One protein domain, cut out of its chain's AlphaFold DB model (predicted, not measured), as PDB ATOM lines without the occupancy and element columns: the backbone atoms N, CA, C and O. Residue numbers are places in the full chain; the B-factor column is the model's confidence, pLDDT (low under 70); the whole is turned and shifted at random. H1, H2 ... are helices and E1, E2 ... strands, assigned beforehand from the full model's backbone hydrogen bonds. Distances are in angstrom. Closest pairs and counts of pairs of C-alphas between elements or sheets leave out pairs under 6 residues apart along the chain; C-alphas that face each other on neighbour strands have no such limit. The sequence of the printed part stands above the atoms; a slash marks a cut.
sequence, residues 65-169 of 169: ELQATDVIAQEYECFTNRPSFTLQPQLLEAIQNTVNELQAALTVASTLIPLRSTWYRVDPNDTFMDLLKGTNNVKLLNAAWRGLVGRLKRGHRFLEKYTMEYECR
ATOM      1  N   GLU A  65     -96.716 -76.579 -62.966       94.19
ATOM      2  CA  GLU A  65     -97.669 -77.042 -61.968       94.19
ATOM      3  C   GLU A  65     -98.986 -77.436 -62.637       94.19
ATOM      4  O   GLU A  65     -99.628 -76.613 -63.292       94.19
ATOM      5  N   LEU A  66     -99.376 -78.699 -62.443       93.62
ATOM      6  CA  LEU A  66    -100.599 -79.265 -62.999       93.62
ATOM      7  C   LEU A  66    -101.827 -78.495 -62.498       93.62
ATOM      8  O   LEU A  66    -102.046 -78.374 -61.291       93.62
ATOM      9  N   GLN A  67    -102.634 -78.005 -63.429       94.12
ATOM     10  CA  GLN A  67    -103.876 -77.296 -63.162       94.12
ATOM     11  C   GLN A  67    -105.062 -78.262 -63.154       94.12
ATOM     12  O   GLN A  67    -105.033 -79.347 -63.735       94.12
ATOM     13  N   ALA A  68    -106.163 -77.844 -62.528       91.50
ATOM     14  CA  ALA A  68    -107.396 -78.631 -62.521       91.50
ATOM     15  C   ALA A  68    -107.949 -78.879 -63.938       91.50
ATOM     16  O   ALA A  68    -108.554 -79.917 -64.179       91.50
ATOM     17  N   THR A  69    -107.721 -77.949 -64.871       94.06
ATOM     18  CA  THR A  69    -108.132 -78.059 -66.281       94.06
ATOM     19  C   THR A  69    -107.364 -79.119 -67.060       94.06
ATOM     20  O   THR A  69    -107.854 -79.584 -68.084       94.06
ATOM     21  N   ASP A  70    -106.193 -79.524 -66.571       93.69
ATOM     22  CA  ASP A  70    -105.342 -80.514 -67.232       93.69
ATOM     23  C   ASP A  70    -105.745 -81.947 -66.878       93.69
ATOM     24  O   ASP A  70    -105.187 -82.903 -67.416       93.69
ATOM     25  N   VAL A  71    -106.686 -82.109 -65.943       94.06
ATOM     26  CA  VAL A  71    -107.162 -83.400 -65.457       94.06
ATOM     27  C   VAL A  71    -108.591 -83.612 -65.922       94.06
ATOM     28  O   VAL A  71    -109.494 -82.839 -65.611       94.06
ATOM     29  N   ILE A  72    -108.808 -84.716 -66.624       92.69
ATOM     30  CA  ILE A  72    -110.127 -85.139 -67.070       92.69
ATOM     31  C   ILE A  72    -110.609 -86.256 -66.151       92.69
ATOM     32  O   ILE A  72    -109.913 -87.250 -65.937       92.69
ATOM     33  N   ALA A  73    -111.824 -86.098 -65.627       87.62
ATOM     34  CA  ALA A  73    -112.571 -87.212 -65.065       87.62
ATOM     35  C   ALA A  73    -113.199 -87.992 -66.227       87.62
ATOM     36  O   ALA A  73    -114.070 -87.477 -66.927       87.62
ATOM     37  N   GLN A  74    -112.729 -89.211 -66.461       78.56
ATOM     38  CA  GLN A  74    -113.394 -90.148 -67.355       78.56
ATOM     39  C   GLN A  74    -114.667 -90.675 -66.689       78.56
ATOM     40  O   GLN A  74    -114.732 -90.832 -65.463       78.56
ATOM     41  N   GLU A  75    -115.678 -90.948 -67.516       65.94
ATOM     42  CA  GLU A  75    -116.884 -91.641 -67.073       65.94
ATOM     43  C   GLU A  75    -116.511 -92.965 -66.402       65.94
ATOM     44  O   GLU A  75    -115.480 -93.569 -66.704       65.94
ATOM     45  N   TYR A  76    -117.345 -93.376 -65.447       62.97
ATOM     46  CA  TYR A  76    -117.151 -94.581 -64.657       62.97
ATOM     47  C   TYR A  76    -116.711 -95.753 -65.534       62.97
ATOM     48  O   TYR A  76    -117.412 -96.134 -66.473       62.97
ATOM     49  N   GLU A  77    -115.575 -96.364 -65.194       59.69
ATOM     50  CA  GLU A  77    -115.235 -97.672 -65.741       59.69
ATOM     51  C   GLU A  77    -116.428 -98.600 -65.490       59.69
ATOM     52  O   GLU A  77    -116.852 -98.785 -64.340       59.69
ATOM     53  N   CYS A  78    -116.966 -99.179 -66.566       56.16
ATOM     54  CA  CYS A  78    -118.217 -99.942 -66.570       56.16
ATOM     55  C   CYS A  78    -118.235-101.138 -65.600       56.16
ATOM     56  O   CYS A  78    -119.297-101.697 -65.334       56.16
ATOM     57  N   PHE A  79    -117.082-101.496 -65.030       60.38
ATOM     58  CA  PHE A  79    -116.916-102.598 -64.086       60.38
ATOM     59  C   PHE A  79    -116.619-102.170 -62.646       60.38
ATOM     60  O   PHE A  79    -116.850-102.955 -61.728       60.38
ATOM     61  N   THR A  80    -116.105-100.959 -62.411       64.25
ATOM     62  CA  THR A  80    -115.637-100.550 -61.074       64.25
ATOM     63  C   THR A  80    -116.523 -99.493 -60.428       64.25
ATOM     64  O   THR A  80    -116.459 -99.329 -59.208       64.25
ATOM     65  N   ASN A  81    -117.363 -98.803 -61.212       68.44
ATOM     66  CA  ASN A  81    -118.208 -97.694 -60.757       68.44
ATOM     67  C   ASN A  81    -117.419 -96.651 -59.935       68.44
ATOM     68  O   ASN A  81    -117.953 -95.998 -59.036       68.44
ATOM     69  N   ARG A  82    -116.119 -96.508 -60.228       72.19
ATOM     70  CA  ARG A  82    -115.234 -95.496 -59.648       72.19
ATOM     71  C   ARG A  82    -114.876 -94.464 -60.716       72.19
ATOM     72  O   ARG A  82    -114.704 -94.844 -61.872       72.19
ATOM     73  N   PRO A  83    -114.753 -93.180 -60.344       77.44
ATOM     74  CA  PRO A  83    -114.251 -92.174 -61.265       77.44
ATOM     75  C   PRO A  83    -112.805 -92.513 -61.637       77.44
ATOM     76  O   PRO A  83    -112.000 -92.823 -60.755       77.44
ATOM     77  N   SER A  84    -112.487 -92.462 -62.928       87.69
ATOM     78  CA  SER A  84    -111.117 -92.544 -63.435       87.69
ATOM     79  C   SER A  84    -110.639 -91.133 -63.769       87.69
ATOM     80  O   SER A  84    -111.389 -90.327 -64.311       87.69
ATOM     81  N   PHE A  85    -109.404 -90.811 -63.409       92.31
ATOM     82  CA  PHE A  85    -108.761 -89.531 -63.673       92.31
ATOM     83  C   PHE A  85    -107.575 -89.755 -64.600       92.31
ATOM     84  O   PHE A  85    -106.755 -90.639 -64.359       92.31
ATOM     85  N   THR A  86    -107.470 -88.929 -65.630       95.12
ATOM     86  CA  THR A  86    -106.386 -88.967 -66.615       95.12
ATOM     87  C   THR A  86    -105.944 -87.549 -66.946       95.12
ATOM     88  O   THR A  86    -106.684 -86.592 -66.697       95.12
ATOM     89  N   LEU A  87    -104.744 -87.391 -67.496       95.00
ATOM     90  CA  LEU A  87    -104.355 -86.112 -68.080       95.00
ATOM     91  C   LEU A  87    -105.150 -85.824 -69.355       95.00
ATOM     92  O   LEU A  87    -105.553 -86.729 -70.085       95.00
ATOM     93  N   GLN A  88    -105.328 -84.541 -69.660       95.69
ATOM     94  CA  GLN A  88    -105.845 -84.115 -70.950       95.69
ATOM     95  C   GLN A  88    -105.010 -84.761 -72.075       95.69
ATOM     96  O   GLN A  88    -103.779 -84.687 -72.019       95.69
ATOM     97  N   PRO A  89    -105.639 -85.340 -73.119       94.38
ATOM     98  CA  PRO A  89    -104.935 -86.087 -74.161       94.38
ATOM     99  C   PRO A  89    -103.759 -85.336 -74.789       94.38
ATOM    100  O   PRO A  89    -102.692 -85.909 -74.964       94.38
ATOM    101  N   GLN A  90    -103.923 -84.035 -75.044       93.62
ATOM    102  CA  GLN A  90    -102.876 -83.190 -75.625       93.62
ATOM    103  C   GLN A  90    -101.657 -83.056 -74.700       93.62
ATOM    104  O   GLN A  90    -100.517 -83.147 -75.152       93.62
ATOM    105  N   LEU A  91    -101.881 -82.868 -73.394       95.19
ATOM    106  CA  LEU A  91    -100.799 -82.800 -72.414       95.19
ATOM    107  C   LEU A  91    -100.126 -84.167 -72.246       95.19
ATOM    108  O   LEU A  91     -98.900 -84.236 -72.159       95.19
ATOM    109  N   LEU A  92    -100.917 -85.242 -72.223       95.50
ATOM    110  CA  LEU A  92    -100.429 -86.614 -72.106       95.50
ATOM    111  C   LEU A  92     -99.531 -87.004 -73.288       95.50
ATOM    112  O   LEU A  92     -98.464 -87.582 -73.099       95.50
ATOM    113  N   GLU A  93     -99.941 -86.662 -74.505       95.69
ATOM    114  CA  GLU A  93     -99.153 -86.889 -75.714       95.69
ATOM    115  C   GLU A  93     -97.863 -86.066 -75.694       95.69
ATOM    116  O   GLU A  93     -96.769 -86.600 -75.889       95.69
ATOM    117  N   ALA A  94     -97.960 -84.773 -75.375       94.62
ATOM    118  CA  ALA A  94     -96.798 -83.896 -75.348       94.62
ATOM    119  C   ALA A  94     -95.760 -84.327 -74.293       94.62
ATOM    120  O   ALA A  94     -94.551 -84.307 -74.564       94.62
ATOM    121  N   ILE A  95     -96.200 -84.768 -73.107       95.88
ATOM    122  CA  ILE A  95     -95.291 -85.291 -72.082       95.88
ATOM    123  C   ILE A  95     -94.708 -86.650 -72.485       95.88
ATOM    124  O   ILE A  95     -93.507 -86.848 -72.310       95.88
ATOM    125  N   GLN A  96     -95.495 -87.545 -73.096       96.75
ATOM    126  CA  GLN A  96     -95.006 -88.834 -73.599       96.75
ATOM    127  C   GLN A  96     -93.910 -88.641 -74.652       96.75
ATOM    128  O   GLN A  96     -92.854 -89.264 -74.556       96.75
ATOM    129  N   ASN A  97     -94.120 -87.739 -75.615       95.44
ATOM    130  CA  ASN A  97     -93.126 -87.418 -76.640       95.44
ATOM    131  C   ASN A  97     -91.843 -86.870 -76.005       95.44
ATOM    132  O   ASN A  97     -90.745 -87.319 -76.321       95.44
ATOM    133  N   THR A  98     -91.979 -85.975 -75.024       96.12
ATOM    134  CA  THR A  98     -90.832 -85.425 -74.285       96.12
ATOM    135  C   THR A  98     -90.050 -86.507 -73.535       96.12
ATOM    136  O   THR A  98     -88.818 -86.503 -73.544       96.12
ATOM    137  N   VAL A  99     -90.746 -87.448 -72.885       97.19
ATOM    138  CA  VAL A  99     -90.127 -88.594 -72.201       97.19
ATOM    139  C   VAL A  99     -89.380 -89.477 -73.195       97.19
ATOM    140  O   VAL A  99     -88.231 -89.834 -72.931       97.19
ATOM    141  N   ASN A 100     -90.004 -89.799 -74.328       96.44
ATOM    142  CA  ASN A 100     -89.437 -90.674 -75.353       96.44
ATOM    143  C   ASN A 100     -88.165 -90.082 -75.959       96.44
ATOM    144  O   ASN A 100     -87.141 -90.758 -76.014       96.44
ATOM    145  N   GLU A 101     -88.205 -88.813 -76.351       95.56
ATOM    146  CA  GLU A 101     -87.057 -88.119 -76.934       95.56
ATOM    147  C   GLU A 101     -85.905 -87.978 -75.932       95.56
ATOM    148  O   GLU A 101     -84.760 -88.295 -76.252       95.56
ATOM    149  N   LEU A 102     -86.189 -87.584 -74.682       96.56
ATOM    150  CA  LEU A 102     -85.151 -87.509 -73.651       96.56
ATOM    151  C   LEU A 102     -84.554 -88.895 -73.363       96.56
ATOM    152  O   LEU A 102     -83.343 -89.024 -73.176       96.56
ATOM    153  N   GLN A 103     -85.387 -89.939 -73.316       97.25
ATOM    154  CA  GLN A 103     -84.917 -91.306 -73.121       97.25
ATOM    155  C   GLN A 103     -84.064 -91.781 -74.302       97.25
ATOM    156  O   GLN A 103     -83.059 -92.457 -74.068       97.25
ATOM    157  N   ALA A 104     -84.423 -91.429 -75.537       95.06
ATOM    158  CA  ALA A 104     -83.641 -91.740 -76.728       95.06
ATOM    159  C   ALA A 104     -82.256 -91.087 -76.646       95.06
ATOM    160  O   ALA A 104     -81.255 -91.805 -76.665       95.06
ATOM    161  N   ALA A 105     -82.193 -89.772 -76.405       95.00
ATOM    162  CA  ALA A 105     -80.933 -89.038 -76.260       95.00
ATOM    163  C   ALA A 105     -80.034 -89.632 -75.161       95.00
ATOM    164  O   ALA A 105     -78.856 -89.907 -75.386       95.00
ATOM    165  N   LEU A 106     -80.598 -89.921 -73.980       96.25
ATOM    166  CA  LEU A 106     -79.875 -90.569 -72.878       96.25
ATOM    167  C   LEU A 106     -79.345 -91.954 -73.243       96.25
ATOM    168  O   LEU A 106     -78.261 -92.333 -72.797       96.25
ATOM    169  N   THR A 107     -80.122 -92.721 -74.003       95.00
ATOM    170  CA  THR A 107     -79.743 -94.073 -74.413       95.00
ATOM    171  C   THR A 107     -78.561 -93.995 -75.364       95.00
ATOM    172  O   THR A 107     -77.520 -94.569 -75.054       95.00
ATOM    173  N   VAL A 108     -78.667 -93.215 -76.445       93.56
ATOM    174  CA  VAL A 108     -77.585 -93.072 -77.428       93.56
ATOM    175  C   VAL A 108     -76.323 -92.517 -76.761       93.56
ATOM    176  O   VAL A 108     -75.280 -93.167 -76.816       93.56
ATOM    177  N   ALA A 109     -76.422 -91.416 -76.012       93.94
ATOM    178  CA  ALA A 109     -75.288 -90.828 -75.296       93.94
ATOM    179  C   ALA A 109     -74.594 -91.829 -74.354       93.94
ATOM    180  O   ALA A 109     -73.366 -91.901 -74.292       93.94
ATOM    181  N   SER A 110     -75.367 -92.664 -73.649       94.12
ATOM    182  CA  SER A 110     -74.793 -93.669 -72.751       94.12
ATOM    183  C   SER A 110     -73.990 -94.750 -73.479       94.12
ATOM    184  O   SER A 110     -73.024 -95.249 -72.908       94.12
ATOM    185  N   THR A 111     -74.342 -95.082 -74.728       92.75
ATOM    186  CA  THR A 111     -73.607 -96.072 -75.538       92.75
ATOM    187  C   THR A 111     -72.265 -95.555 -76.041       92.75
ATOM    188  O   THR A 111     -71.342 -96.341 -76.241       92.75
ATOM    189  N   LEU A 112     -72.119 -94.233 -76.172       92.44
ATOM    190  CA  LEU A 112     -70.846 -93.605 -76.521       92.44
ATOM    191  C   LEU A 112     -69.838 -93.673 -75.367       92.44
ATOM    192  O   LEU A 112     -68.655 -93.476 -75.602       92.44
ATOM    193  N   ILE A 113     -70.319 -93.951 -74.147       90.38
ATOM    194  CA  ILE A 113     -69.735 -94.324 -72.840       90.38
ATOM    195  C   ILE A 113     -68.921 -95.640 -72.656       90.38
ATOM    196  O   ILE A 113     -69.557 -96.611 -72.239       90.38
ATOM    197  N   PRO A 114     -67.587 -95.788 -72.854       85.12
ATOM    198  CA  PRO A 114     -66.909 -97.053 -72.585       85.12
ATOM    199  C   PRO A 114     -67.105 -97.486 -71.136       85.12
ATOM    200  O   PRO A 114     -67.091 -96.664 -70.224       85.12
ATOM    201  N   LEU A 115     -67.258 -98.796 -70.926       82.56
ATOM    202  CA  LEU A 115     -67.397 -99.426 -69.605       82.56
ATOM    203  C   LEU A 115     -68.686 -99.063 -68.838       82.56
ATOM    204  O   LEU A 115     -68.881 -99.531 -67.714       82.56
ATOM    205  N   ARG A 116     -69.603 -98.289 -69.432       83.81
ATOM    206  CA  ARG A 116     -70.893 -97.968 -68.819       83.81
ATOM    207  C   ARG A 116     -71.872 -99.132 -68.998       83.81
ATOM    208  O   ARG A 116     -72.318 -99.432 -70.096       83.81
ATOM    209  N   SER A 117     -72.245 -99.767 -67.888       80.50
ATOM    210  CA  SER A 117     -73.234-100.859 -67.849       80.50
ATOM    211  C   SER A 117     -74.643-100.401 -67.467       80.50
ATOM    212  O   SER A 117     -75.597-101.171 -67.558       80.50
ATOM    213  N   THR A 118     -74.785 -99.155 -67.008       88.62
ATOM    214  CA  THR A 118     -76.052 -98.603 -66.523       88.62
ATOM    215  C   THR A 118     -76.303 -97.212 -67.088       88.62
ATOM    216  O   THR A 118     -75.397 -96.380 -67.215       88.62
ATOM    217  N   TRP A 119     -77.566 -96.947 -67.401       92.75
ATOM    218  CA  TRP A 119     -78.028 -95.655 -67.882       92.75
ATOM    219  C   TRP A 119     -79.292 -95.226 -67.145       92.75
ATOM    220  O   TRP A 119     -80.060 -96.039 -66.623       92.75
ATOM    221  N   TYR A 120     -79.494 -93.916 -67.078       96.81
ATOM    222  CA  TYR A 120     -80.677 -93.328 -66.483       96.81
ATOM    223  C   TYR A 120     -81.933 -93.639 -67.310       96.81
ATOM    224  O   TYR A 120     -81.949 -93.469 -68.531       96.81
ATOM    225  N   ARG A 121     -83.000 -94.064 -66.622       97.38
ATOM    226  CA  ARG A 121     -84.338 -94.243 -67.198       97.38
ATOM    227  C   ARG A 121     -85.279 -93.146 -66.715       97.38
ATOM    228  O   ARG A 121     -85.412 -92.951 -65.501       97.38
ATOM    229  N   VAL A 122     -85.919 -92.439 -67.640       97.44
ATOM    230  CA  VAL A 122     -86.828 -91.323 -67.350       97.44
ATOM    231  C   VAL A 122     -88.096 -91.835 -66.679       97.44
ATOM    232  O   VAL A 122     -88.377 -91.399 -65.566       97.44
ATOM    233  N   ASP A 123     -88.766 -92.822 -67.269       97.56
ATOM    234  CA  ASP A 123     -89.901 -93.527 -66.668       97.56
ATOM    235  C   ASP A 123     -89.614 -95.038 -66.577       97.56
ATOM    236  O   ASP A 123     -89.721 -95.766 -67.563       97.56
ATOM    237  N   PRO A 124     -89.139 -95.539 -65.425       95.69
ATOM    238  CA  PRO A 124     -88.865 -96.959 -65.263       95.69
ATOM    239  C   PRO A 124     -90.154 -97.784 -65.328       95.69
ATOM    240  O   PRO A 124     -91.033 -97.619 -64.485       95.69
ATOM    241  N   ASN A 125     -90.209 -98.730 -66.268       94.31
ATOM    242  CA  ASN A 125     -91.335 -99.656 -66.450       94.31
ATOM    243  C   ASN A 125     -92.681 -98.936 -66.653       94.31
ATOM    244  O   ASN A 125     -93.688 -99.415 -66.144       94.31
ATOM    245  N   ASP A 126     -92.667 -97.765 -67.300       94.88
ATOM    246  CA  ASP A 126     -93.855 -96.945 -67.587       94.88
ATOM    247  C   ASP A 126     -94.702 -96.586 -66.348       94.88
ATOM    248  O   ASP A 126     -95.881 -96.248 -66.445       94.88
ATOM    249  N   THR A 127     -94.091 -96.624 -65.156       95.00
ATOM    250  CA  THR A 127     -94.781 -96.468 -63.867       95.00
ATOM    251  C   THR A 127     -95.537 -95.145 -63.784       95.00
ATOM    252  O   THR A 127     -96.643 -95.091 -63.244       95.00
ATOM    253  N   PHE A 128     -94.934 -94.055 -64.259       96.94
ATOM    254  CA  PHE A 128     -95.560 -92.740 -64.180       96.94
ATOM    255  C   PHE A 128     -96.554 -92.534 -65.317       96.94
ATOM    256  O   PHE A 128     -97.673 -92.095 -65.059       96.94
ATOM    257  N   MET A 129     -96.178 -92.872 -66.551       96.88
ATOM    258  CA  MET A 129     -97.043 -92.712 -67.714       96.88
ATOM    259  C   MET A 129     -98.321 -93.539 -67.593       96.88
ATOM    260  O   MET A 129     -99.386 -93.039 -67.945       96.88
ATOM    261  N   ASP A 130     -98.266 -94.745 -67.033       95.44
ATOM    262  CA  ASP A 130     -99.460 -95.566 -66.831       95.44
ATOM    263  C   ASP A 130    -100.424 -94.953 -65.811       95.44
ATOM    264  O   ASP A 130    -101.631 -94.918 -66.045       95.44
ATOM    265  N   LEU A 131     -99.903 -94.362 -64.731       95.50
ATOM    266  CA  LEU A 131    -100.728 -93.622 -63.773       95.50
ATOM    267  C   LEU A 131    -101.330 -92.348 -64.379       95.50
ATOM    268  O   LEU A 131    -102.449 -91.984 -64.024       95.50
ATOM    269  N   LEU A 132    -100.601 -91.672 -65.271       95.81
ATOM    270  CA  LEU A 132    -101.075 -90.467 -65.961       95.81
ATOM    271  C   LEU A 132    -102.124 -90.769 -67.039       95.81
ATOM    272  O   LEU A 132    -102.993 -89.930 -67.275       95.81
ATOM    273  N   LYS A 133    -102.070 -91.958 -67.656       94.12
ATOM    274  CA  LYS A 133    -103.091 -92.458 -68.591       94.12
ATOM    275  C   LYS A 133    -104.408 -92.773 -67.886       94.12
ATOM    276  O   LYS A 133    -105.462 -92.618 -68.501       94.12
ATOM    277  N   GLY A 134    -104.368 -93.180 -66.620       91.50
ATOM    278  CA  GLY A 134    -105.579 -93.443 -65.858       91.50
ATOM    279  C   GLY A 134    -105.312 -93.895 -64.429       91.50
ATOM    280  O   GLY A 134    -104.537 -94.811 -64.167       91.50
ATOM    281  N   THR A 135    -106.013 -93.287 -63.480       92.81
ATOM    282  CA  THR A 135    -106.041 -93.746 -62.094       92.81
ATOM    283  C   THR A 135    -107.345 -93.354 -61.421       92.81
ATOM    284  O   THR A 135    -107.886 -92.282 -61.657       92.81
ATOM    285  N   ASN A 136    -107.842 -94.176 -60.502       91.31
ATOM    286  CA  ASN A 136    -109.036 -93.848 -59.718       91.31
ATOM    287  C   ASN A 136    -108.769 -92.872 -58.553       91.31
ATOM    288  O   ASN A 136    -109.640 -92.641 -57.712       91.31
ATOM    289  N   ASN A 137    -107.555 -92.319 -58.463       91.69
ATOM    290  CA  ASN A 137    -107.139 -91.455 -57.372       91.69
ATOM    291  C   ASN A 137    -106.390 -90.222 -57.888       91.69
ATOM    292  O   ASN A 137    -105.208 -90.283 -58.220       91.69
ATOM    293  N   VAL A 138    -107.047 -89.063 -57.845       92.12
ATOM    294  CA  VAL A 138    -106.459 -87.777 -58.256       92.12
ATOM    295  C   VAL A 138    -105.176 -87.416 -57.492       92.12
ATOM    296  O   VAL A 138    -104.287 -86.764 -58.039       92.12
ATOM    297  N   LYS A 139    -105.019 -87.861 -56.234       94.31
ATOM    298  CA  LYS A 139    -103.774 -87.647 -55.476       94.31
ATOM    299  C   LYS A 139    -102.633 -88.482 -56.051       94.31
ATOM    300  O   LYS A 139    -101.500 -88.013 -56.074       94.31
ATOM    301  N   LEU A 140    -102.936 -89.693 -56.519       94.81
ATOM    302  CA  LEU A 140    -101.965 -90.563 -57.175       94.81
ATOM    303  C   LEU A 140    -101.580 -90.012 -58.553       94.81
ATOM    304  O   LEU A 140    -100.394 -89.993 -58.859       94.81
ATOM    305  N   LEU A 141    -102.536 -89.463 -59.311       96.00
ATOM    306  CA  LEU A 141    -102.269 -88.748 -60.567       96.00
ATOM    307  C   LEU A 141    -101.293 -87.580 -60.346       96.00
ATOM    308  O   LEU A 141    -100.270 -87.469 -61.015       96.00
ATOM    309  N   ASN A 142    -101.564 -86.741 -59.340       95.69
ATOM    310  CA  ASN A 142    -100.698 -85.613 -58.982       95.69
ATOM    311  C   ASN A 142     -99.307 -86.060 -58.507       95.69
ATOM    312  O   ASN A 142     -98.297 -85.441 -58.845       95.69
ATOM    313  N   ALA A 143     -99.238 -87.133 -57.715       96.75
ATOM    314  CA  ALA A 143     -97.968 -87.708 -57.288       96.75
ATOM    315  C   ALA A 143     -97.174 -88.259 -58.482       96.75
ATOM    316  O   ALA A 143     -95.962 -88.052 -58.546       96.75
ATOM    317  N   ALA A 144     -97.854 -88.898 -59.438       97.50
ATOM    318  CA  ALA A 144     -97.244 -89.394 -60.660       97.50
ATOM    319  C   ALA A 144     -96.679 -88.245 -61.507       97.50
ATOM    320  O   ALA A 144     -95.515 -88.304 -61.897       97.50
ATOM    321  N   TRP A 145     -97.444 -87.161 -61.684       97.69
ATOM    322  CA  TRP A 145     -96.984 -85.949 -62.366       97.69
ATOM    323  C   TRP A 145     -95.705 -85.391 -61.730       97.69
ATOM    324  O   TRP A 145     -94.672 -85.278 -62.388       97.69
ATOM    325  N   ARG A 146     -95.730 -85.119 -60.418       97.44
ATOM    326  CA  ARG A 146     -94.560 -84.589 -59.689       97.44
ATOM    327  C   ARG A 146     -93.355 -85.526 -59.770       97.44
ATOM    328  O   ARG A 146     -92.219 -85.067 -59.908       97.44
ATOM    329  N   GLY A 147     -93.599 -86.831 -59.682       97.44
ATOM    330  CA  GLY A 147     -92.576 -87.859 -59.826       97.44
ATOM    331  C   GLY A 147     -91.913 -87.813 -61.199       97.44
ATOM    332  O   GLY A 147     -90.686 -87.700 -61.270       97.44
ATOM    333  N   LEU A 148     -92.711 -87.822 -62.268       98.00
ATOM    334  CA  LEU A 148     -92.240 -87.769 -63.652       98.00
ATOM    335  C   LEU A 148     -91.471 -86.480 -63.941       98.00
ATOM    336  O   LEU A 148     -90.342 -86.534 -64.426       98.00
ATOM    337  N   VAL A 149     -92.019 -85.328 -63.557       96.75
ATOM    338  CA  VAL A 149     -91.369 -84.018 -63.697       96.75
ATOM    339  C   VAL A 149     -90.001 -84.001 -63.006       96.75
ATOM    340  O   VAL A 149     -88.986 -83.613 -63.592       96.75
ATOM    341  N   GLY A 150     -89.926 -84.509 -61.773       97.31
ATOM    342  CA  GLY A 150     -88.660 -84.643 -61.057       97.31
ATOM    343  C   GLY A 150     -87.671 -85.598 -61.737       97.31
ATOM    344  O   GLY A 150     -86.456 -85.487 -61.529       97.31
ATOM    345  N   ARG A 151     -88.153 -86.553 -62.539       97.88
ATOM    346  CA  ARG A 151     -87.308 -87.448 -63.337       97.88
ATOM    347  C   ARG A 151     -86.869 -86.834 -64.659       97.88
ATOM    348  O   ARG A 151     -85.722 -87.082 -65.018       97.88
ATOM    349  N   LEU A 152     -87.686 -86.003 -65.305       97.75
ATOM    350  CA  LEU A 152     -87.303 -85.218 -66.484       97.75
ATOM    351  C   LEU A 152     -86.134 -84.281 -66.159       97.75
ATOM    352  O   LEU A 152     -85.089 -84.354 -66.805       97.75
ATOM    353  N   LYS A 153     -86.241 -83.500 -65.071       97.44
ATOM    354  CA  LYS A 153     -85.146 -82.623 -64.607       97.44
ATOM    355  C   LYS A 153     -83.850 -83.391 -64.349       97.44
ATOM    356  O   LYS A 153     -82.761 -82.924 -64.667       97.44
ATOM    357  N   ARG A 154     -83.956 -84.571 -63.731       97.88
ATOM    358  CA  ARG A 154     -82.797 -85.438 -63.480       97.88
ATOM    359  C   ARG A 154     -82.234 -86.021 -64.771       97.88
ATOM    360  O   ARG A 154     -81.019 -86.050 -64.904       97.88
ATOM    361  N   GLY A 155     -83.087 -86.439 -65.702       97.50
ATOM    362  CA  GLY A 155     -82.676 -86.955 -67.005       97.50
ATOM    363  C   GLY A 155     -81.845 -85.937 -67.780       97.50
ATOM    364  O   GLY A 155     -80.758 -86.276 -68.226       97.50
ATOM    365  N   HIS A 156     -82.271 -84.672 -67.819       96.88
ATOM    366  CA  HIS A 156     -81.472 -83.597 -68.414       96.88
ATOM    367  C   HIS A 156     -80.068 -83.480 -67.797       96.88
ATOM    368  O   HIS A 156     -79.086 -83.472 -68.532       96.88
ATOM    369  N   ARG A 157     -79.958 -83.479 -66.460       97.38
ATOM    370  CA  ARG A 157     -78.652 -83.433 -65.772       97.38
ATOM    371  C   ARG A 157     -77.784 -84.662 -66.040       97.38
ATOM    372  O   ARG A 157     -76.562 -84.572 -66.046       97.38
ATOM    373  N   PHE A 158     -78.400 -85.829 -66.223       96.50
ATOM    374  CA  PHE A 158     -77.667 -87.027 -66.625       96.50
ATOM    375  C   PHE A 158     -77.152 -86.921 -68.057       96.50
ATOM    376  O   PHE A 158     -76.039 -87.367 -68.308       96.50
ATOM    377  N   LEU A 159     -77.914 -86.306 -68.962       95.69
ATOM    378  CA  LEU A 159     -77.459 -86.061 -70.325       95.69
ATOM    379  C   LEU A 159     -76.262 -85.099 -70.337       95.69
ATOM    380  O   LEU A 159     -75.246 -85.439 -70.925       95.69
ATOM    381  N   GLU A 160     -76.326 -83.988 -69.590       95.31
ATOM    382  CA  GLU A 160     -75.180 -83.079 -69.383       95.31
ATOM    383  C   GLU A 160     -73.952 -83.829 -68.860       95.31
ATOM    384  O   GLU A 160     -72.847 -83.695 -69.383       95.31
ATOM    385  N   LYS A 161     -74.153 -84.676 -67.845       94.62
ATOM    386  CA  LYS A 161     -73.088 -85.503 -67.283       94.62
ATOM    387  C   LYS A 161     -72.479 -86.446 -68.324       94.62
ATOM    388  O   LYS A 161     -71.272 -86.657 -68.299       94.62
ATOM    389  N   TYR A 162     -73.286 -87.033 -69.208       94.31
ATOM    390  CA  TYR A 162     -72.775 -87.916 -70.257       94.31
ATOM    391  C   TYR A 162     -71.936 -87.154 -71.276       94.31
ATOM    392  O   TYR A 162     -70.906 -87.677 -71.694       94.31
ATOM    393  N   THR A 163     -72.327 -85.923 -71.616       91.44
ATOM    394  CA  THR A 163     -71.545 -85.057 -72.508       91.44
ATOM    395  C   THR A 163     -70.185 -84.761 -71.884       91.44
ATOM    396  O   THR A 163     -69.156 -85.045 -72.485       91.44
ATOM    397  N   MET A 164     -70.170 -84.339 -70.616       91.44
ATOM    398  CA  MET A 164     -68.924 -84.063 -69.893       91.44
ATOM    399  C   MET A 164     -68.014 -85.297 -69.776       91.44
ATOM    400  O   MET A 164     -66.805 -85.200 -69.962       91.44
ATOM    401  N   GLU A 165     -68.571 -86.474 -69.466       91.19
ATOM    402  CA  GLU A 165     -67.801 -87.728 -69.393       91.19
ATOM    403  C   GLU A 165     -67.273 -88.196 -70.757       91.19
ATOM    404  O   GLU A 165     -66.314 -88.966 -70.812       91.19
ATOM    405  N   TYR A 166     -67.920 -87.796 -71.851       89.88
ATOM    406  CA  TYR A 166     -67.441 -88.060 -73.201       89.88
ATOM    407  C   TYR A 166     -66.276 -87.132 -73.571       89.88
ATOM    408  O   TYR A 166     -65.270 -87.618 -74.078       89.88
ATOM    409  N   GLU A 167     -66.387 -85.839 -73.255       86.75
ATOM    410  CA  GLU A 167     -65.359 -84.816 -73.511       86.75
ATOM    411  C   GLU A 167     -64.094 -84.986 -72.657       86.75
ATOM    412  O   GLU A 167     -62.995 -84.696 -73.113       86.75
ATOM    413  N   CYS A 168     -64.225 -85.450 -71.408       82.31
ATOM    414  CA  CYS A 168     -63.096 -85.636 -70.486       82.31
ATOM    415  C   CYS A 168     -62.258 -86.902 -70.760       82.31
ATOM    416  O   CYS A 168     -61.540 -87.363 -69.868       82.31
ATOM    417  N   ARG A 169     -62.383 -87.495 -71.947       64.94
ATOM    418  CA  ARG A 169     -61.594 -88.656 -72.374       64.94
ATOM    419  C   ARG A 169     -60.323 -88.236 -73.079       64.94
ATOM    420  O   ARG A 169     -59.320 -88.952 -72.871       64.94
TER     421      ARG A 169
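This is residues 65 to 169 of the 169 residues of an uncharacterized protein of Armillaria solidipes (UniProt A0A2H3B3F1). What shape is this? A rod: the long helices H1 and H3 run side by side, the shorter H2 packs on H3, and the strand hairpin E1 E2 sits at one end. What builds it? The printed part has 105 residues, mostly helix, ordered E1 E2 H1 H2 H3, antiparallel strands. It is loose, radius of gyration of the C-alphas 16.8 A, spanning 58 by 25 by 20 A.

Where are the strands? E1, residues 71 to 74, begins at C-alpha (-107.162, -83.400, -65.457); E2 is residues 84 to 87. And the helices? H1, residues 89 to 111, measures 32.9 A between end C-alphas; H2 is residues 124 to 133; H3, residues 138 to 167, measures 43.9 A, ending at C-alpha (-65.359, -84.816, -73.511).

How do E1 and E2 pair? This antiparallel hairpin has N 72 and O 86 2.8 A apart, within hydrogen-bond range. How do helices meet? H3 residues 152 to 163 touch H1, closest C-alphas Leu 159 and Leu 106, 5.7 A; residues 140 to 148 touch H2, closest Ala 144 and Phe 128, 5.1 A. Every O i to N i+4 pair is within range in H1 and H3, 3 of 6 in H2.

Any cut? The printed part has none; link H1 to H2 is long. Where is confidence low? Residues 75 to 81 and 169 are under 70.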